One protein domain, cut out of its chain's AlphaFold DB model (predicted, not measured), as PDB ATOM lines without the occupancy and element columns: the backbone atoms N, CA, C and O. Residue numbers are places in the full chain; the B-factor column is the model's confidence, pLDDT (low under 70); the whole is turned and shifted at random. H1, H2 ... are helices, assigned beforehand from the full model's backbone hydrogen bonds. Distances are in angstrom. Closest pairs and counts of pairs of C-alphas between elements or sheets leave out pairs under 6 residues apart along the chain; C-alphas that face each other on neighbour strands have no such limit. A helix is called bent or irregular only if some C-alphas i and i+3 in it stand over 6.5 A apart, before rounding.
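This is residues 4 to 141 of the 789 residues of the protein "NACHT domain-containing protein" of Lachnospiraceae bacterium NLAE-zl-G231 (UniProt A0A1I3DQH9). This is a compact helical body in which H2 and the long H8 lie nearest the middle, with H6 packed on both of them. H4 crosses H2 about perpendicular and has the short H1 packed on it, H5 packs on H8 through H8's residues 121 to 125, and H9 folds back along H8 in a hairpin. The printed part has 138 residues with nine named helices, H1 to H9 in order along the chain, and no named strand; its class is all helix, and the helices that touch are mostly crossed. The radius of gyration of the C-alphas is 14.3 A, compact, and the C-alphas span 43 by 32 by 24 A along their three main axes. A stretch of 18 residues with no named element, residues 9 to 26, lies between H1 and H2.

The printed part begins with H1, residues 4 to 8, whose first C-alpha, that of Asp 4, is at (40.313, -44.570, -50.189). H2 takes residues 27 to 36, 14.4 A from first to last C-alpha. H3, residues 40 to 43, is four residues long, and H4, residues 50 to 57, measures 10.8 A. H5 is residues 67 to 73, 10.0 A. H6 is residues 76 to 86, 15.2 A. H7, residues 89 to 98, measures 15.0 A and is irregular: C-alphas 90 and 93 are 7.7 A apart. H8, residues 109 to 125, is the longest helix at 24.5 A, from C-alpha 109 at (53.471, -28.584, -40.627) to C-alpha 125 at (53.419, -51.830, -48.367). H9, residues 134 to 139, ends at C-alpha 139 at (52.574, -36.973, -31.688).

H2 and H8 are the hubs, touching three helices each, and they are near each other, with 6 pairs of C-alphas within 10 A. H6 touches H8 at a steep tilt of 52 degrees, opposite ways; their closest C-alphas, those of Val 80 and Cys 113, are 5.3 A apart. H6 also touches H2, at a shallow tilt of 34 degrees, only just short of steep, opposite ways; the C-alphas of Thr 35 and Leu 79 come closest, at 6.2 A. H5 touches H8 at a steep tilt of 53 degrees, opposite ways, closest at the C-alphas of Trp 67 and Ile 124, 5.4 A apart. H2 and H5 only just touch, with 3 pairs of C-alphas within 8 A, the closest being those of Val 36 and Met 70 at 6.1 A. H8 and H9 form a helical hairpin, opposite ways at 38 degrees, only just a steep tilt; the C-alphas of Ala 115 and Ile 134 are closest, at 4.8 A. H4 touches H2 about perpendicular, at 85 degrees, closest at the C-alphas of Pro 29 and Tyr 53, 6.1 A apart. H1 touches H4, closest at the C-alphas of Asp 4 and Phe 57, 5.1 A apart. H7 is close to H8 but not clearly touching, with the C-alphas of Leu 92 and Lys 109 closest at 7.5 A. H3 is likewise close to H5, with the C-alphas of Tyr 42 and Asn 69 closest at 6.6 A. In H1, H2, H4, H6, H8 and H9 every O i to N i+4 pair is within hydrogen-bond range; in H5 it is 2 of 3 and in H7 4 of 6, while H3 is too short for such a pair.

The two C-alphas farthest apart are those of Ala 41 and Gln 104, at 43.6 A. The printed part has no cut, and its link from H1 to H2 is long. Mean pLDDT of the printed part is 87.5; residue 14, residues 103 to 106 and residues 139 to 141 are under 70.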
ATOM      1  N   ASP A   4      41.395 -45.464 -49.782       94.38
ATOM      2  CA  ASP A   4      40.313 -44.570 -50.189       94.38
ATOM      3  C   ASP A   4      39.862 -43.680 -49.021       94.38
ATOM      4  O   ASP A   4      39.584 -42.496 -49.209       94.38
ATOM      5  N   ALA A   5      39.865 -44.214 -47.794       94.12
ATOM      6  CA  ALA A   5      39.657 -43.424 -46.582       94.12
ATOM      7  C   ALA A   5      40.781 -42.394 -46.381       94.12
ATOM      8  O   ALA A   5      40.491 -41.242 -46.068       94.12
ATOM      9  N   PHE A   6      42.035 -42.784 -46.641       95.69
ATOM     10  CA  PHE A   6      43.181 -41.874 -46.621       95.69
ATOM     11  C   PHE A   6      43.005 -40.716 -47.612       95.69
ATOM     12  O   PHE A   6      43.160 -39.563 -47.227       95.69
ATOM     13  N   PHE A   7      42.613 -40.980 -48.864       95.19
ATOM     14  CA  PHE A   7      42.392 -39.907 -49.841       95.19
ATOM     15  C   PHE A   7      41.220 -38.991 -49.475       95.19
ATOM     16  O   PHE A   7      41.317 -37.776 -49.649       95.19
ATOM     17  N   ARG A   8      40.125 -39.543 -48.938       93.75
ATOM     18  CA  ARG A   8      38.964 -38.748 -48.513       93.75
ATOM     19  C   ARG A   8      39.284 -37.758 -47.396       93.75
ATOM     20  O   ARG A   8      38.667 -36.698 -47.381       93.75
ATOM     21  N   ALA A   9      40.263 -38.053 -46.539       93.12
ATOM     22  CA  ALA A   9      40.695 -37.140 -45.478       93.12
ATOM     23  C   ALA A   9      41.206 -35.785 -46.011       93.12
ATOM     24  O   ALA A   9      41.192 -34.784 -45.303       93.12
ATOM     25  N   PHE A  10      41.623 -35.727 -47.284       93.62
ATOM     26  CA  PHE A  10      42.131 -34.508 -47.919       93.62
ATOM     27  C   PHE A  10      41.051 -33.670 -48.633       93.62
ATOM     28  O   PHE A  10      41.368 -32.612 -49.175       93.62
ATOM     29  N   HIS A  11      39.782 -34.096 -48.631       92.25
ATOM     30  CA  HIS A  11      38.692 -33.440 -49.361       92.25
ATOM     31  C   HIS A  11      37.664 -32.802 -48.412       92.25
ATOM     32  O   HIS A  11      37.086 -33.485 -47.567       92.25
ATOM     33  N   ILE A  12      37.390 -31.503 -48.586       85.19
ATOM     34  CA  ILE A  12      36.452 -30.733 -47.745       85.19
ATOM     35  C   ILE A  12      35.045 -30.704 -48.377       85.19
ATOM     36  O   ILE A  12      34.044 -30.750 -47.661       85.19
ATOM     37  N   GLY A  13      34.957 -30.711 -49.714       79.38
ATOM     38  CA  GLY A  13      33.703 -30.640 -50.478       79.38
ATOM     39  C   GLY A  13      33.590 -29.365 -51.317       79.38
ATOM     40  O   GLY A  13      34.105 -28.328 -50.939       79.38
ATOM     41  N   GLY A  14      32.910 -29.423 -52.470       69.56
ATOM     42  CA  GLY A  14      32.630 -28.228 -53.286       69.56
ATOM     43  C   GLY A  14      33.860 -27.560 -53.922       69.56
ATOM     44  O   GLY A  14      34.028 -26.356 -53.776       69.56
ATOM     45  N   ASN A  15      34.692 -28.320 -54.651       70.62
ATOM     46  CA  ASN A  15      35.983 -27.868 -55.211       70.62
ATOM     47  C   ASN A  15      36.962 -27.306 -54.159       70.62
ATOM     48  O   ASN A  15      37.857 -26.537 -54.517       70.62
ATOM     49  N   ASP A  16      36.823 -27.730 -52.900       79.00
ATOM     50  CA  ASP A  16      37.680 -27.346 -51.779       79.00
ATOM     51  C   ASP A  16      38.324 -28.578 -51.110       79.00
ATOM     52  O   ASP A  16      37.731 -29.664 -51.040       79.00
ATOM     53  N   GLY A  17      39.555 -28.423 -50.629       86.31
ATOM     54  CA  GLY A  17      40.383 -29.510 -50.106       86.31
ATOM     55  C   GLY A  17      41.625 -29.008 -49.375       86.31
ATOM     56  O   GLY A  17      41.992 -27.846 -49.478       86.31
ATOM     57  N   TYR A  18      42.302 -29.900 -48.652       91.56
ATOM     58  CA  TYR A  18      43.481 -29.551 -47.843       91.56
ATOM     59  C   TYR A  18      44.795 -29.489 -48.647       91.56
ATOM     60  O   TYR A  18      45.845 -29.162 -48.094       91.56
ATOM     61  N   LEU A  19      44.748 -29.822 -49.943       92.38
ATOM     62  CA  LEU A  19      45.868 -29.747 -50.881       92.38
ATOM     63  C   LEU A  19      45.609 -28.644 -51.919       92.38
ATOM     64  O   LEU A  19      44.720 -28.753 -52.766       92.38
ATOM     65  N   MET A  20      46.431 -27.600 -51.889       89.81
ATOM     66  CA  MET A  20      46.419 -26.475 -52.818       89.81
ATOM     67  C   MET A  20      46.560 -26.959 -54.264       89.81
ATOM     68  O   MET A  20      47.534 -27.613 -54.631       89.81
ATOM     69  N   GLY A  21      45.572 -26.627 -55.098       86.00
ATOM     70  CA  GLY A  21      45.528 -27.030 -56.508       86.00
ATOM     71  C   GLY A  21      45.038 -28.463 -56.765       86.00
ATOM     72  O   GLY A  21      44.846 -28.819 -57.927       86.00
ATOM     73  N   TYR A  22      44.769 -29.253 -55.719       90.62
ATOM     74  CA  TYR A  22      44.264 -30.630 -55.809       90.62
ATOM     75  C   TYR A  22      42.972 -30.786 -54.997       90.62
ATOM     76  O   TYR A  22      42.922 -31.488 -53.991       90.62
ATOM     77  N   THR A  23      41.912 -30.100 -55.429       87.38
ATOM     78  CA  THR A  23      40.649 -30.010 -54.676       87.38
ATOM     79  C   THR A  23      39.536 -30.919 -55.193       87.38
ATOM     80  O   THR A  23      38.483 -31.042 -54.569       87.38
ATOM     81  N   THR A  24      39.742 -31.579 -56.334       91.00
ATOM     82  CA  THR A  24      38.772 -32.521 -56.905       91.00
ATOM     83  C   THR A  24      39.082 -33.952 -56.478       91.00
ATOM     84  O   THR A  24      40.241 -34.314 -56.247       91.00
ATOM     85  N   THR A  25      38.050 -34.792 -56.437       92.31
ATOM     86  CA  THR A  25      38.120 -36.202 -56.024       92.31
ATOM     87  C   THR A  25      39.132 -37.026 -56.824       92.31
ATOM     88  O   THR A  25      39.798 -37.886 -56.260       92.31
ATOM     89  N   TRP A  26      39.333 -36.738 -58.113       93.44
ATOM     90  CA  TRP A  26      40.351 -37.405 -58.936       93.44
ATOM     91  C   TRP A  26      41.760 -36.817 -58.764       93.44
ATOM     92  O   TRP A  26      42.749 -37.536 -58.908       93.44
ATOM     93  N   SER A  27      41.879 -35.526 -58.441       93.75
ATOM     94  CA  SER A  27      43.179 -34.847 -58.337       93.75
ATOM     95  C   SER A  27      43.976 -35.245 -57.089       93.75
ATOM     96  O   SER A  27      45.202 -35.290 -57.145       93.75
ATOM     97  N   ILE A  28      43.301 -35.618 -55.994       94.94
ATOM     98  CA  ILE A  28      43.946 -36.027 -54.735       94.94
ATOM     99  C   ILE A  28      44.704 -37.362 -54.890       94.94
ATOM    100  O   ILE A  28      45.911 -37.382 -54.642       94.94
ATOM    101  N   PRO A  29      44.088 -38.477 -55.345       95.12
ATOM    102  CA  PRO A  29      44.834 -39.712 -55.593       95.12
ATOM    103  C   PRO A  29      45.942 -39.524 -56.631       95.12
ATOM    104  O   PRO A  29      47.014 -40.114 -56.499       95.12
ATOM    105  N   LYS A  30      45.695 -38.687 -57.650       94.62
ATOM    106  CA  LYS A  30      46.677 -38.362 -58.686       94.62
ATOM    107  C   LYS A  30      47.928 -37.711 -58.093       94.62
ATOM    108  O   LYS A  30      49.023 -38.184 -58.379       94.62
ATOM    109  N   PHE A  31      47.772 -36.722 -57.208       96.06
ATOM    110  CA  PHE A  31      48.884 -36.080 -56.500       96.06
ATOM    111  C   PHE A  31      49.787 -37.099 -55.795       96.06
ATOM    112  O   PHE A  31      50.984 -37.151 -56.070       96.06
ATOM    113  N   PHE A  32      49.228 -37.947 -54.929       96.44
ATOM    114  CA  PHE A  32      50.022 -38.909 -54.157       96.44
ATOM    115  C   PHE A  32      50.732 -39.933 -55.051       96.44
ATOM    116  O   PHE A  32      51.918 -40.214 -54.868       96.44
ATOM    117  N   VAL A  33      50.022 -40.486 -56.036       94.25
ATOM    118  CA  VAL A  33      50.546 -41.563 -56.885       94.25
ATOM    119  C   VAL A  33      51.597 -41.049 -57.874       94.25
ATOM    120  O   VAL A  33      52.635 -41.689 -58.038       94.25
ATOM    121  N   GLU A  34      51.371 -39.896 -58.508       93.50
ATOM    122  CA  GLU A  34      52.335 -39.306 -59.449       93.50
ATOM    123  C   GLU A  34      53.565 -38.734 -58.736       93.50
ATOM    124  O   GLU A  34      54.661 -38.776 -59.300       93.50
ATOM    125  N   THR A  35      53.419 -38.261 -57.493       94.75
ATOM    126  CA  THR A  35      54.554 -37.811 -56.670       94.75
ATOM    127  C   THR A  35      55.479 -38.972 -56.310       94.75
ATOM    128  O   THR A  35      56.695 -38.835 -56.405       94.75
ATOM    129  N   VAL A  36      54.916 -40.124 -55.930       94.69
ATOM    130  CA  VAL A  36      55.697 -41.301 -55.515       94.69
ATOM    131  C   VAL A  36      56.324 -42.036 -56.700       94.69
ATOM    132  O   VAL A  36      57.444 -42.524 -56.591       94.69
ATOM    133  N   LEU A  37      55.628 -42.154 -57.832       92.62
ATOM    134  CA  LEU A  37      56.162 -42.851 -59.004       92.62
ATOM    135  C   LEU A  37      57.063 -41.920 -59.809       92.62
ATOM    136  O   LEU A  37      56.558 -41.076 -60.540       92.62
ATOM    137  N   ILE A  38      58.378 -42.104 -59.738       88.19
ATOM    138  CA  ILE A  38      59.361 -41.302 -60.488       88.19
ATOM    139  C   ILE A  38      59.888 -42.015 -61.739       88.19
ATOM    140  O   ILE A  38      60.333 -41.363 -62.683       88.19
ATOM    141  N   THR A  39      59.808 -43.347 -61.796       89.94
ATOM    142  CA  THR A  39      60.255 -44.130 -62.949       89.94
ATOM    143  C   THR A  39      59.293 -43.953 -64.129       89.94
ATOM    144  O   THR A  39      58.132 -44.371 -64.076       89.94
ATOM    145  N   GLU A  40      59.794 -43.413 -65.246       89.19
ATOM    146  CA  GLU A  40      59.046 -43.156 -66.495       89.19
ATOM    147  C   GLU A  40      58.205 -44.370 -66.947       89.19
ATOM    148  O   GLU A  40      57.013 -44.265 -67.239       89.19
ATOM    149  N   ALA A  41      58.802 -45.568 -66.920       89.44
ATOM    150  CA  ALA A  41      58.150 -46.814 -67.331       89.44
ATOM    151  C   ALA A  41      56.964 -47.223 -66.436       89.44
ATOM    152  O   ALA A  41      56.099 -47.991 -66.873       89.44
ATOM    153  N   TYR A  42      56.921 -46.756 -65.185       90.38
ATOM    154  CA  TYR A  42      55.789 -46.964 -64.283       90.38
ATOM    155  C   TYR A  42      54.737 -45.867 -64.450       90.38
ATOM    156  O   TYR A  42      53.548 -46.191 -64.443       90.38
ATOM    157  N   ARG A  43      55.154 -44.612 -64.684       88.69
ATOM    158  CA  ARG A  43      54.247 -43.483 -64.953       88.69
ATOM    159  C   ARG A  43      53.396 -43.687 -66.201       88.69
ATOM    160  O   ARG A  43      52.195 -43.461 -66.144       88.69
ATOM    161  N   ILE A  44      53.964 -44.204 -67.294       88.31
ATOM    162  CA  ILE A  44      53.212 -44.474 -68.540       88.31
ATOM    163  C   ILE A  44      52.067 -45.484 -68.319       88.31
ATOM    164  O   ILE A  44      51.097 -45.505 -69.073       88.31
ATOM    165  N   LYS A  45      52.152 -46.324 -67.276       88.19
ATOM    166  CA  LYS A  45      51.105 -47.301 -66.939       88.19
ATOM    167  C   LYS A  45      49.967 -46.707 -66.108       88.19
ATOM    168  O   LYS A  45      48.984 -47.411 -65.891       88.19
ATOM    169  N   LEU A  46      50.112 -45.486 -65.592       90.69
ATOM    170  CA  LEU A  46      49.055 -44.830 -64.830       90.69
ATOM    171  C   LEU A  46      47.859 -44.483 -65.727       90.69
ATOM    172  O   LEU A  46      48.032 -44.293 -66.937       90.69
ATOM    173  N   PRO A  47      46.645 -44.395 -65.152       89.00
ATOM    174  CA  PRO A  47      45.472 -43.972 -65.900       89.00
ATOM    175  C   PRO A  47      45.681 -42.604 -66.556       89.00
ATOM    176  O   PRO A  47      46.247 -41.698 -65.950       89.00
ATOM    177  N   GLN A  48      45.214 -42.465 -67.796       86.69
ATOM    178  CA  GLN A  48      45.280 -41.207 -68.554       86.69
ATOM    179  C   GLN A  48      43.990 -40.384 -68.426       86.69
ATOM    180  O   GLN A  48      43.927 -39.257 -68.906       86.69
ATOM    181  N   ASP A  49      42.957 -40.954 -67.803       90.81
ATOM    182  CA  ASP A  49      41.659 -40.334 -67.586       90.81
ATOM    183  C   ASP A  49      41.408 -40.057 -66.096       90.81
ATOM    184  O   ASP A  49      41.731 -40.866 -65.223       90.81
ATOM    185  N   ASP A  50      40.764 -38.926 -65.813       92.88
ATOM    186  CA  ASP A  50      40.440 -38.500 -64.448       92.88
ATOM    187  C   ASP A  50      39.430 -39.445 -63.764       92.88
ATOM    188  O   ASP A  50      39.479 -39.656 -62.552       92.88
ATOM    189  N   MET A  51      38.544 -40.090 -64.538       92.44
ATOM    190  CA  MET A  51      37.510 -40.998 -64.017       92.44
ATOM    191  C   MET A  51      38.110 -42.234 -63.328       92.44
ATOM    192  O   MET A  51      37.531 -42.769 -62.382       92.44
ATOM    193  N   SER A  52      39.273 -42.702 -63.771       92.31
ATOM    194  CA  SER A  52      39.984 -43.809 -63.134       92.31
ATOM    195  C   SER A  52      40.523 -43.447 -61.746       92.31
ATOM    196  O   SER A  52      40.382 -44.251 -60.823       92.31
ATOM    197  N   TYR A  53      41.075 -42.242 -61.573       93.94
ATOM    198  CA  TYR A  53      41.507 -41.747 -60.261       93.94
ATOM    199  C   TYR A  53      40.315 -41.467 -59.340       93.94
ATOM    200  O   TYR A  53      40.367 -41.793 -58.156       93.94
ATOM    201  N   ASP A  54      39.207 -40.953 -59.883       93.44
ATOM    202  CA  ASP A  54      37.961 -40.774 -59.129       93.44
ATOM    203  C   ASP A  54      37.440 -42.105 -58.557       93.44
ATOM    204  O   ASP A  54      37.062 -42.198 -57.389       93.44
ATOM    205  N   LYS A  55      37.518 -43.191 -59.340       93.19
ATOM    206  CA  LYS A  55      37.173 -44.536 -58.852       93.19
ATOM    207  C   LYS A  55      38.085 -45.013 -57.717       93.19
ATOM    208  O   LYS A  55      37.603 -45.770 -56.876       93.19
ATOM    209  N   TRP A  56      39.353 -44.586 -57.666       94.75
ATOM    210  CA  TRP A  56      40.247 -44.865 -56.531       94.75
ATOM    211  C   TRP A  56      39.837 -44.077 -55.289       94.75
ATOM    212  O   TRP A  56      39.769 -44.649 -54.206       94.75
ATOM    213  N   PHE A  57      39.496 -42.798 -55.439       94.94
ATOM    214  CA  PHE A  57      39.003 -41.966 -54.338       94.94
ATOM    215  C   PHE A  57      37.707 -42.514 -53.715       94.94
ATOM    216  O   PHE A  57      37.553 -42.555 -52.493       94.94
ATOM    217  N   GLN A  58      36.777 -42.975 -54.556       92.38
ATOM    218  CA  GLN A  58      35.511 -43.564 -54.106       92.38
ATOM    219  C   GLN A  58      35.654 -44.998 -53.561       92.38
ATOM    220  O   GLN A  58      34.689 -45.536 -53.031       92.38
ATOM    221  N   GLY A  59      36.817 -45.643 -53.720       91.12
ATOM    222  CA  GLY A  59      37.015 -47.055 -53.365       91.12
ATOM    223  C   GLY A  59      36.348 -48.057 -54.326       91.12
ATOM    224  O   GLY A  59      36.359 -49.260 -54.071       91.12
ATOM    225  N   ASN A  60      35.801 -47.594 -55.457       91.12
ATOM    226  CA  ASN A  60      35.153 -48.431 -56.481       91.12
ATOM    227  C   ASN A  60      36.160 -49.242 -57.317       91.12
ATOM    228  O   ASN A  60      35.808 -50.240 -57.948       91.12
ATOM    229  N   SER A  61      37.417 -48.804 -57.363       90.81
ATOM    230  CA  SER A  61      38.542 -49.553 -57.918       90.81
ATOM    231  C   SER A  61      39.810 -49.251 -57.111       90.81
ATOM    232  O   SER A  61      39.807 -48.389 -56.240       90.81
ATOM    233  N   SER A  62      40.903 -49.973 -57.365       86.69
ATOM    234  CA  SER A  62      42.133 -49.853 -56.566       86.69
ATOM    235  C   SER A  62      43.387 -49.785 -57.444       86.69
ATOM    236  O   SER A  62      43.410 -50.474 -58.472       86.69
ATOM    237  N   PRO A  63      44.469 -49.120 -56.997       86.81
ATOM    238  CA  PRO A  63      45.794 -49.122 -57.637       86.81
ATOM    239  C   PRO A  63      46.536 -50.478 -57.608       86.81
ATOM    240  O   PRO A  63      47.763 -50.510 -57.531       86.81
ATOM    241  N   ARG A  64      45.831 -51.621 -57.673       80.56
ATOM    242  CA  ARG A  64      46.364 -52.988 -57.460       80.56
ATOM    243  C   ARG A  64      47.668 -53.273 -58.205       80.56
ATOM    244  O   ARG A  64      48.583 -53.848 -57.625       80.56
ATOM    245  N   ASN A  65      47.762 -52.850 -59.465       82.69
ATOM    246  CA  ASN A  65      48.930 -53.096 -60.319       82.69
ATOM    247  C   ASN A  65      50.075 -52.088 -60.108       82.69
ATOM    248  O   ASN A  65      51.152 -52.253 -60.681       82.69
ATOM    249  N   HIS A  66      49.855 -51.053 -59.296       90.19
ATOM    250  CA  HIS A  66      50.796 -49.964 -59.050       90.19
ATOM    251  C   HIS A  66      51.422 -50.012 -57.657       90.19
ATOM    252  O   HIS A  66      52.515 -49.477 -57.509       90.19
ATOM    253  N   TRP A  67      50.828 -50.702 -56.674       94.06
ATOM    254  CA  TRP A  67      51.395 -50.819 -55.318       94.06
ATOM    255  C   TRP A  67      52.848 -51.293 -55.312       94.06
ATOM    256  O   TRP A  67      53.701 -50.665 -54.697       94.06
ATOM    257  N   ALA A  68      53.162 -52.346 -56.070       90.81
ATOM    258  CA  ALA A  68      54.526 -52.871 -56.149       90.81
ATOM    259  C   ALA A  68      55.514 -51.910 -56.836       90.81
ATOM    260  O   ALA A  68      56.708 -51.970 -56.560       90.81
ATOM    261  N   ASN A  69      55.035 -51.044 -57.735       92.88
ATOM    262  CA  ASN A  69      55.872 -50.040 -58.394       92.88
ATOM    263  C   ASN A  69      56.086 -48.837 -57.469       92.88
ATOM    264  O   ASN A  69      57.215 -48.397 -57.307       92.88
ATOM    265  N   MET A  70      55.027 -48.382 -56.790       94.31
ATOM    266  CA  MET A  70      55.112 -47.349 -55.759       94.31
ATOM    267  C   MET A  70      56.053 -47.779 -54.637       94.31
ATOM    268  O   MET A  70      56.901 -47.001 -54.240       94.31
ATOM    269  N   ALA A  71      55.991 -49.033 -54.183       91.00
ATOM    270  CA  ALA A  71      56.880 -49.536 -53.136       91.00
ATOM    271  C   ALA A  71      58.372 -49.470 -53.516       91.00
ATOM    272  O   ALA A  71      59.202 -49.308 -52.626       91.00
ATOM    273  N   LYS A  72      58.697 -49.604 -54.812       91.62
ATOM    274  CA  LYS A  72      60.069 -49.519 -55.340       91.62
ATOM    275  C   LYS A  72      60.555 -48.083 -55.498       91.62
ATOM    276  O   LYS A  72      61.721 -47.827 -55.230       91.62
ATOM    277  N   ASP A  73      59.679 -47.197 -55.957       93.12
ATOM    278  CA  ASP A  73      60.017 -45.798 -56.243       93.12
ATOM    279  C   ASP A  73      59.862 -44.881 -55.023       93.12
ATOM    280  O   ASP A  73      60.326 -43.745 -55.054       93.12
ATOM    281  N   TYR A  74      59.213 -45.354 -53.954       92.75
ATOM    282  CA  TYR A  74      58.913 -44.534 -52.789       92.75
ATOM    283  C   TYR A  74      60.175 -43.983 -52.123       92.75
ATOM    284  O   TYR A  74      60.986 -44.731 -51.573       92.75
ATOM    285  N   ASP A  75      60.253 -42.658 -52.082       89.00
ATOM    286  CA  ASP A  75      61.197 -41.885 -51.291       89.00
ATOM    287  C   ASP A  75      60.411 -40.931 -50.380       89.00
ATOM    288  O   ASP A  75      59.633 -40.097 -50.852       89.00
ATOM    289  N   GLU A  76      60.597 -41.067 -49.063       88.12
ATOM    290  CA  GLU A  76      59.857 -40.279 -48.066       88.12
ATOM    291  C   GLU A  76      60.101 -38.782 -48.260       88.12
ATOM    292  O   GLU A  76      59.161 -37.993 -48.215       88.12
ATOM    293  N   LYS A  77      61.350 -38.396 -48.541       82.75
ATOM    294  CA  LYS A  77      61.732 -36.994 -48.712       82.75
ATOM    295  C   LYS A  77      60.992 -36.348 -49.884       82.75
ATOM    296  O   LYS A  77      60.441 -35.268 -49.720       82.75
ATOM    297  N   THR A  78      60.918 -37.028 -51.028       89.56
ATOM    298  CA  THR A  78      60.208 -36.548 -52.223       89.56
ATOM    299  C   THR A  78      58.733 -36.254 -51.933       89.56
ATOM    300  O   THR A  78      58.225 -35.197 -52.312       89.56
ATOM    301  N   LEU A  79      58.043 -37.154 -51.223       93.06
ATOM    302  CA  LEU A  79      56.638 -36.952 -50.867       93.06
ATOM    303  C   LEU A  79      56.461 -35.869 -49.791       93.06
ATOM    304  O   LEU A  79      55.539 -35.062 -49.892       93.06
ATOM    305  N   VAL A  80      57.352 -35.811 -48.797       86.88
ATOM    306  CA  VAL A  80      57.344 -34.761 -47.766       86.88
ATOM    307  C   VAL A  80      57.551 -33.379 -48.388       86.88
ATOM    308  O   VAL A  80      56.789 -32.469 -48.073       86.88
ATOM    309  N   ASP A  81      58.506 -33.213 -49.306       89.06
ATOM    310  CA  ASP A  81      58.783 -31.933 -49.978       89.06
ATOM    311  C   ASP A  81      57.583 -31.469 -50.834       89.06
ATOM    312  O   ASP A  81      57.216 -30.286 -50.835       89.06
ATOM    313  N   ALA A  82      56.915 -32.409 -51.513       94.00
ATOM    314  CA  ALA A  82      55.691 -32.138 -52.264       94.00
ATOM    315  C   ALA A  82      54.525 -31.735 -51.342       94.00
ATOM    316  O   ALA A  82      53.841 -30.748 -51.613       94.00
ATOM    317  N   LEU A  83      54.323 -32.448 -50.228       95.62
ATOM    318  CA  LEU A  83      53.297 -32.135 -49.225       95.62
ATOM    319  C   LEU A  83      53.550 -30.790 -48.539       95.62
ATOM    320  O   LEU A  83      52.617 -30.013 -48.355       95.62
ATOM    321  N   MET A  84      54.806 -30.473 -48.219       91.19
ATOM    322  CA  MET A  84      55.195 -29.183 -47.639       91.19
ATOM    323  C   MET A  84      54.774 -28.006 -48.522       91.19
ATOM    324  O   MET A  84      54.368 -26.964 -48.003       91.19
ATOM    325  N   SER A  85      54.844 -28.194 -49.841       92.38
ATOM    326  CA  SER A  85      54.463 -27.195 -50.842       92.38
ATOM    327  C   SER A  85      52.956 -27.166 -51.123       92.38
ATOM    328  O   SER A  85      52.424 -26.114 -51.462       92.38
ATOM    329  N   ALA A  86      52.278 -28.311 -51.011       93.75
ATOM    330  CA  ALA A  86      50.881 -28.466 -51.408       93.75
ATOM    331  C   ALA A  86      49.876 -28.307 -50.258       93.75
ATOM    332  O   ALA A  86      48.738 -27.956 -50.528       93.75
ATOM    333  N   LEU A  87      50.231 -28.564 -48.995       94.06
ATOM    334  CA  LEU A  87      49.276 -28.440 -47.887       94.06
ATOM    335  C   LEU A  87      48.901 -26.978 -47.616       94.06
ATOM    336  O   LEU A  87      49.785 -26.129 -47.466       94.06
ATOM    337  N   ASP A  88      47.594 -26.733 -47.503       90.19
ATOM    338  CA  ASP A  88      47.008 -25.434 -47.167       90.19
ATOM    339  C   ASP A  88      47.242 -25.074 -45.689       90.19
ATOM    340  O   ASP A  88      46.707 -25.719 -44.783       90.19
ATOM    341  N   ASP A  89      48.035 -24.022 -45.465       86.88
ATOM    342  CA  ASP A  89      48.434 -23.544 -44.140       86.88
ATOM    343  C   ASP A  89      47.247 -23.068 -43.289       86.88
ATOM    344  O   ASP A  89      47.253 -23.267 -42.072       86.88
ATOM    345  N   GLU A  90      46.207 -22.490 -43.903       86.25
ATOM    346  CA  GLU A  90      45.053 -21.943 -43.173       86.25
ATOM    347  C   GLU A  90      44.154 -23.047 -42.598       86.25
ATOM    348  O   GLU A  90      43.487 -22.857 -41.576       86.25
ATOM    349  N   ASN A  91      44.153 -24.227 -43.224       88.31
ATOM    350  CA  ASN A  91      43.282 -25.340 -42.861       88.31
ATOM    351  C   ASN A  91      44.008 -26.509 -42.162       88.31
ATOM    352  O   ASN A  91      43.349 -27.499 -41.824       88.31
ATOM    353  N   LEU A  92      45.311 -26.398 -41.849       88.94
ATOM    354  CA  LEU A  92      46.059 -27.430 -41.100       88.94
ATOM    355  C   LEU A  92      45.400 -27.839 -39.765       88.94
ATOM    356  O   LEU A  92      45.309 -29.042 -39.510       88.94
ATOM    357  N   PRO A  93      44.880 -26.909 -38.932       87.88
ATOM    358  CA  PRO A  93      44.120 -27.250 -37.724       87.88
ATOM    359  C   PRO A  93      42.962 -28.227 -37.961       87.88
ATOM    360  O   PRO A  93      42.755 -29.176 -37.204       87.88
ATOM    361  N   LYS A  94      42.200 -28.013 -39.038       89.25
ATOM    362  CA  LYS A  94      41.047 -28.852 -39.386       89.25
ATOM    363  C   LYS A  94      41.492 -30.201 -39.951       89.25
ATOM    364  O   LYS A  94      40.835 -31.203 -39.689       89.25
ATOM    365  N   LEU A  95      42.600 -30.236 -40.697       91.75
ATOM    366  CA  LEU A  95      43.185 -31.486 -41.186       91.75
ATOM    367  C   LEU A  95      43.664 -32.367 -40.023       91.75
ATOM    368  O   LEU A  95      43.424 -33.569 -40.020       91.75
ATOM    369  N   LEU A  96      44.277 -31.772 -38.998       87.81
ATOM    370  CA  LEU A  96      44.656 -32.495 -37.780       87.81
ATOM    371  C   LEU A  96      43.442 -33.067 -37.049       87.81
ATOM    372  O   LEU A  96      43.478 -34.222 -36.637       87.81
ATOM    373  N   GLN A  97      42.345 -32.309 -36.956       88.12
ATOM    374  CA  GLN A  97      41.089 -32.822 -36.401       88.12
ATOM    375  C   GLN A  97      40.524 -34.000 -37.207       88.12
ATOM    376  O   GLN A  97      39.982 -34.921 -36.602       88.12
ATOM    377  N   GLN A  98      40.674 -34.017 -38.541       88.06
ATOM    378  CA  GLN A  98      40.265 -35.167 -39.363       88.06
ATOM    379  C   GLN A  98      41.061 -36.437 -39.053       88.06
ATOM    380  O   GLN A  98      40.503 -37.528 -39.106       88.06
ATOM    381  N   PHE A  99      42.337 -36.296 -38.696       88.81
ATOM    382  CA  PHE A  99      43.172 -37.403 -38.225       88.81
ATOM    383  C   PHE A  99      43.042 -37.657 -36.718       88.81
ATOM    384  O   PHE A  99      43.864 -38.359 -36.135       88.81
ATOM    385  N   GLU A 100      42.018 -37.078 -36.082       86.88
ATOM    386  CA  GLU A 100      41.758 -37.186 -34.648       86.88
ATOM    387  C   GLU A 100      42.956 -36.731 -33.798       86.88
ATOM    388  O   GLU A 100      43.228 -37.309 -32.753       86.88
ATOM    389  N   ILE A 101      43.707 -35.712 -34.220       81.44
ATOM    390  CA  ILE A 101      44.880 -35.198 -33.499       81.44
ATOM    391  C   ILE A 101      44.521 -33.912 -32.752       81.44
ATOM    392  O   ILE A 101      44.158 -32.900 -33.354       81.44
ATOM    393  N   GLU A 102      44.698 -33.928 -31.432       76.06
ATOM    394  CA  GLU A 102      44.697 -32.714 -30.612       76.06
ATOM    395  C   GLU A 102      46.037 -31.984 -30.779       76.06
ATOM    396  O   GLU A 102      47.100 -32.593 -30.646       76.06
ATOM    397  N   PHE A 103      46.001 -30.685 -31.082       67.62
ATOM    398  CA  PHE A 103      47.198 -29.885 -31.354       67.62
ATOM    399  C   PHE A 103      47.249 -28.615 -30.499       67.62
ATOM    400  O   PHE A 103      46.234 -28.128 -30.006       67.62
ATOM    401  N   GLN A 104      48.462 -28.088 -30.329       58.03
ATOM    402  CA  GLN A 104      48.729 -26.782 -29.726       58.03
ATOM    403  C   GLN A 104      49.186 -25.825 -30.830       58.03
ATOM    404  O   GLN A 104      49.920 -26.236 -31.727       58.03
ATOM    405  N   ASP A 105      48.769 -24.562 -30.772       52.75
ATOM    406  CA  ASP A 105      49.244 -23.552 -31.718       52.75
ATOM    407  C   ASP A 105      50.691 -23.133 -31.389       52.75
ATOM    408  O   ASP A 105      50.977 -22.814 -30.229       52.75
ATOM    409  N   PRO A 106      51.613 -23.081 -32.375       61.66
ATOM    410  CA  PRO A 106      51.408 -23.324 -33.807       61.66
ATOM    411  C   PRO A 106      51.524 -24.805 -34.224       61.66
ATOM    412  O   PRO A 106      52.374 -25.551 -33.735       61.66
ATOM    413  N   VAL A 107      50.732 -25.197 -35.228       76.25
ATOM    414  CA  VAL A 107      50.784 -26.523 -35.866       76.25
ATOM    415  C   VAL A 107      52.160 -26.807 -36.485       76.25
ATOM    416  O   VAL A 107      52.664 -26.044 -37.310       76.25
ATOM    417  N   ASN A 108      52.749 -27.964 -36.166       78.00
ATOM    418  CA  ASN A 108      53.996 -28.411 -36.790       78.00
ATOM    419  C   ASN A 108      53.744 -29.017 -38.187       78.00
ATOM    420  O   ASN A 108      53.592 -30.230 -38.326       78.00
ATOM    421  N   LYS A 109      53.706 -28.171 -39.227       83.62
ATOM    422  CA  LYS A 109      53.471 -28.584 -40.627       83.62
ATOM    423  C   LYS A 109      54.442 -29.668 -41.106       83.62
ATOM    424  O   LYS A 109      54.013 -30.655 -41.692       83.62
ATOM    425  N   SER A 110      55.735 -29.512 -40.813       77.81
ATOM    426  CA  SER A 110      56.783 -30.457 -41.233       77.81
ATOM    427  C   SER A 110      56.513 -31.872 -40.721       77.81
ATOM    428  O   SER A 110      56.569 -32.847 -41.469       77.81
ATOM    429  N   LEU A 111      56.128 -31.978 -39.453       73.56
ATOM    430  CA  LEU A 111      55.834 -33.255 -38.827       73.56
ATOM    431  C   LEU A 111      54.535 -33.885 -39.344       73.56
ATOM    432  O   LEU A 111      54.460 -35.105 -39.483       73.56
ATOM    433  N   LEU A 112      53.537 -33.063 -39.677       86.62
ATOM    434  CA  LEU A 112      52.313 -33.533 -40.328       86.62
ATOM    435  C   LEU A 112      52.616 -34.136 -41.700       86.62
ATOM    436  O   LEU A 112      52.128 -35.222 -42.005       86.62
ATOM    437  N   CYS A 113      53.481 -33.495 -42.491       88.50
ATOM    438  CA  CYS A 113      53.927 -34.037 -43.775       88.50
ATOM    439  C   CYS A 113      54.607 -35.404 -43.618       88.50
ATOM    440  O   CYS A 113      54.315 -36.314 -44.391       88.50
ATOM    441  N   VAL A 114      55.473 -35.572 -42.610       79.56
ATOM    442  CA  VAL A 114      56.136 -36.858 -42.318       79.56
ATOM    443  C   VAL A 114      55.119 -37.929 -41.923       79.56
ATOM    444  O   VAL A 114      55.153 -39.029 -42.470       79.56
ATOM    445  N   ALA A 115      54.178 -37.607 -41.030       85.44
ATOM    446  CA  ALA A 115      53.135 -38.537 -40.602       85.44
ATOM    447  C   ALA A 115      52.256 -39.007 -41.774       85.44
ATOM    448  O   ALA A 115      52.008 -40.203 -41.928       85.44
ATOM    449  N   ILE A 116      51.854 -38.079 -42.650       93.94
ATOM    450  CA  ILE A 116      51.082 -38.378 -43.863       93.94
ATOM    451  C   ILE A 116      51.889 -39.258 -44.826       93.94
ATOM    452  O   ILE A 116      51.357 -40.233 -45.364       93.94
ATOM    453  N   ALA A 117      53.169 -38.941 -45.042       90.50
ATOM    454  CA  ALA A 117      54.038 -39.717 -45.918       90.50
ATOM    455  C   ALA A 117      54.198 -41.159 -45.402       90.50
ATOM    456  O   ALA A 117      53.975 -42.114 -46.148       90.50
ATOM    457  N   GLN A 118      54.480 -41.337 -44.108       85.75
ATOM    458  CA  GLN A 118      54.618 -42.659 -43.490       85.75
ATOM    459  C   GLN A 118      53.324 -43.470 -43.527       85.75
ATOM    460  O   GLN A 118      53.366 -44.661 -43.841       85.75
ATOM    461  N   GLN A 119      52.170 -42.831 -43.317       93.94
ATOM    462  CA  GLN A 119      50.885 -43.499 -43.498       93.94
ATOM    463  C   GLN A 119      50.701 -43.987 -44.936       93.94
ATOM    464  O   GLN A 119      50.271 -45.121 -45.159       93.94
ATOM    465  N   PHE A 120      51.041 -43.157 -45.926       95.81
ATOM    466  CA  PHE A 120      50.921 -43.548 -47.327       95.81
ATOM    467  C   PHE A 120      51.891 -44.680 -47.688       95.81
ATOM    468  O   PHE A 120      51.504 -45.619 -48.386       95.81
ATOM    469  N   LYS A 121      53.115 -44.664 -47.145       92.88
ATOM    470  CA  LYS A 121      54.068 -45.775 -47.265       92.88
ATOM    471  C   LYS A 121      53.512 -47.070 -46.681       92.88
ATOM    472  O   LYS A 121      53.537 -48.096 -47.358       92.88
ATOM    473  N   ALA A 122      52.952 -47.017 -45.475       86.94
ATOM    474  CA  ALA A 122      52.338 -48.179 -44.842       86.94
ATOM    475  C   ALA A 122      51.193 -48.741 -45.705       86.94
ATOM    476  O   ALA A 122      51.112 -49.951 -45.917       86.94
ATOM    477  N   ILE A 123      50.355 -47.871 -46.283       94.69
ATOM    478  CA  ILE A 123      49.284 -48.261 -47.214       94.69
ATOM    479  C   ILE A 123      49.854 -48.925 -48.477       94.69
ATOM    480  O   ILE A 123      49.315 -49.941 -48.922       94.69
ATOM    481  N   ILE A 124      50.938 -48.391 -49.049       93.19
ATOM    482  CA  ILE A 124      51.616 -48.975 -50.217       93.19
ATOM    483  C   ILE A 124      52.122 -50.389 -49.899       93.19
ATOM    484  O   ILE A 124      51.847 -51.325 -50.656       93.19
ATOM    485  N   ASP A 125      52.823 -50.554 -48.776       89.38
ATOM    486  CA  ASP A 125      53.419 -51.830 -48.367       89.38
ATOM    487  C   ASP A 125      52.343 -52.867 -48.003       89.38
ATOM    488  O   ASP A 125      52.449 -54.043 -48.365       89.38
ATOM    489  N   GLY A 126      51.246 -52.412 -47.392       90.19
ATOM    490  CA  GLY A 126      50.042 -53.196 -47.120       90.19
ATOM    491  C   GLY A 126      49.101 -53.374 -48.320       90.19
ATOM    492  O   GLY A 126      47.999 -53.905 -48.174       90.19
ATOM    493  N   LYS A 127      49.515 -52.961 -49.530       92.56
ATOM    494  CA  LYS A 127      48.770 -53.104 -50.798       92.56
ATOM    495  C   LYS A 127      47.353 -52.510 -50.769       92.56
ATOM    496  O   LYS A 127      46.431 -53.062 -51.376       92.56
ATOM    497  N   GLY A 128      47.197 -51.369 -50.107       91.44
ATOM    498  CA  GLY A 128      45.957 -50.596 -50.032       91.44
ATOM    499  C   GLY A 128      45.364 -50.472 -48.630       91.44
ATOM    500  O   GLY A 128      44.413 -49.715 -48.462       91.44
ATOM    501  N   LYS A 129      45.924 -51.147 -47.621       93.44
ATOM    502  CA  LYS A 129      45.456 -51.070 -46.232       93.44
ATOM    503  C   LYS A 129      46.622 -51.128 -45.256       93.44
ATOM    504  O   LYS A 129      47.493 -51.976 -45.403       93.44
ATOM    505  N   ALA A 130      46.592 -50.289 -44.231       90.19
ATOM    506  CA  ALA A 130      47.515 -50.344 -43.098       90.19
ATOM    507  C   ALA A 130      46.804 -49.939 -41.806       90.19
ATOM    508  O   ALA A 130      45.675 -49.453 -41.864       90.19
ATOM    509  N   ASP A 131      47.442 -50.107 -40.654       85.94
ATOM    510  CA  ASP A 131      46.986 -49.452 -39.423       85.94
ATOM    511  C   ASP A 131      47.171 -47.929 -39.543       85.94
ATOM    512  O   ASP A 131      47.966 -47.458 -40.361       85.94
ATOM    513  N   ASP A 132      46.355 -47.152 -38.826       88.56
ATOM    514  CA  ASP A 132      46.503 -45.692 -38.803       88.56
ATOM    515  C   ASP A 132      47.624 -45.315 -37.831       88.56
ATOM    516  O   ASP A 132      47.510 -45.551 -36.632       88.56
ATOM    517  N   CYS A 133      48.712 -44.771 -38.364       80.38
ATOM    518  CA  CYS A 133      49.871 -44.309 -37.622       80.38
ATOM    519  C   CYS A 133      50.027 -42.784 -37.671       80.38
ATOM    520  O   CYS A 133      51.006 -42.283 -37.125       80.38
ATOM    521  N   ILE A 134      49.125 -42.020 -38.308       85.81
ATOM    522  CA  ILE A 134      49.313 -40.564 -38.465       85.81
ATOM    523  C   ILE A 134      49.346 -39.889 -37.097       85.81
ATOM    524  O   ILE A 134      50.264 -39.115 -36.824       85.81
ATOM    525  N   ARG A 135      48.384 -40.203 -36.220       82.19
ATOM    526  CA  ARG A 135      48.329 -39.638 -34.866       82.19
ATOM    527  C   ARG A 135      49.581 -39.977 -34.071       82.19
ATOM    528  O   ARG A 135      50.188 -39.078 -33.493       82.19
ATOM    529  N   ASP A 136      49.988 -41.240 -34.078       70.50
ATOM    530  CA  ASP A 136      51.160 -41.679 -33.330       70.50
ATOM    531  C   ASP A 136      52.429 -41.043 -33.876       70.50
ATOM    532  O   ASP A 136      53.196 -40.502 -33.092       70.50
ATOM    533  N   VAL A 137      52.622 -40.997 -35.198       71.44
ATOM    534  CA  VAL A 137      53.804 -40.390 -35.825       71.44
ATOM    535  C   VAL A 137      53.834 -38.875 -35.611       71.44
ATOM    536  O   VAL A 137      54.878 -38.316 -35.270       71.44
ATOM    537  N   TYR A 138      52.695 -38.196 -35.738       76.25
ATOM    538  CA  TYR A 138      52.602 -36.759 -35.509       76.25
ATOM    539  C   TYR A 138      52.826 -36.389 -34.042       76.25
ATOM    540  O   TYR A 138      53.543 -35.445 -33.734       76.25
ATOM    541  N   LEU A 139      52.269 -37.154 -33.105       66.81
ATOM    542  CA  LEU A 139      52.574 -36.973 -31.688       66.81
ATOM    543  C   LEU A 139      53.997 -37.466 -31.360       66.81
ATOM    544  O   LEU A 139      54.600 -36.988 -30.397       66.81
ATOM    545  N   SER A 140      54.575 -38.356 -32.182       61.72
ATOM    546  CA  SER A 140      55.936 -38.900 -32.052       61.72
ATOM    547  C   SER A 140      57.060 -37.916 -32.396       61.72
ATOM    548  O   SER A 140      58.221 -38.283 -32.246       61.72
ATOM    549  N   GLY A 141      56.758 -36.682 -32.827       50.03
ATOM    550  CA  GLY A 141      57.747 -35.690 -33.274       50.03
ATOM    551  C   GLY A 141      59.033 -35.671 -32.455       50.03
ATOM    552  O   GLY A 141      59.000 -35.264 -31.294       50.03
TER     553      GLY A 141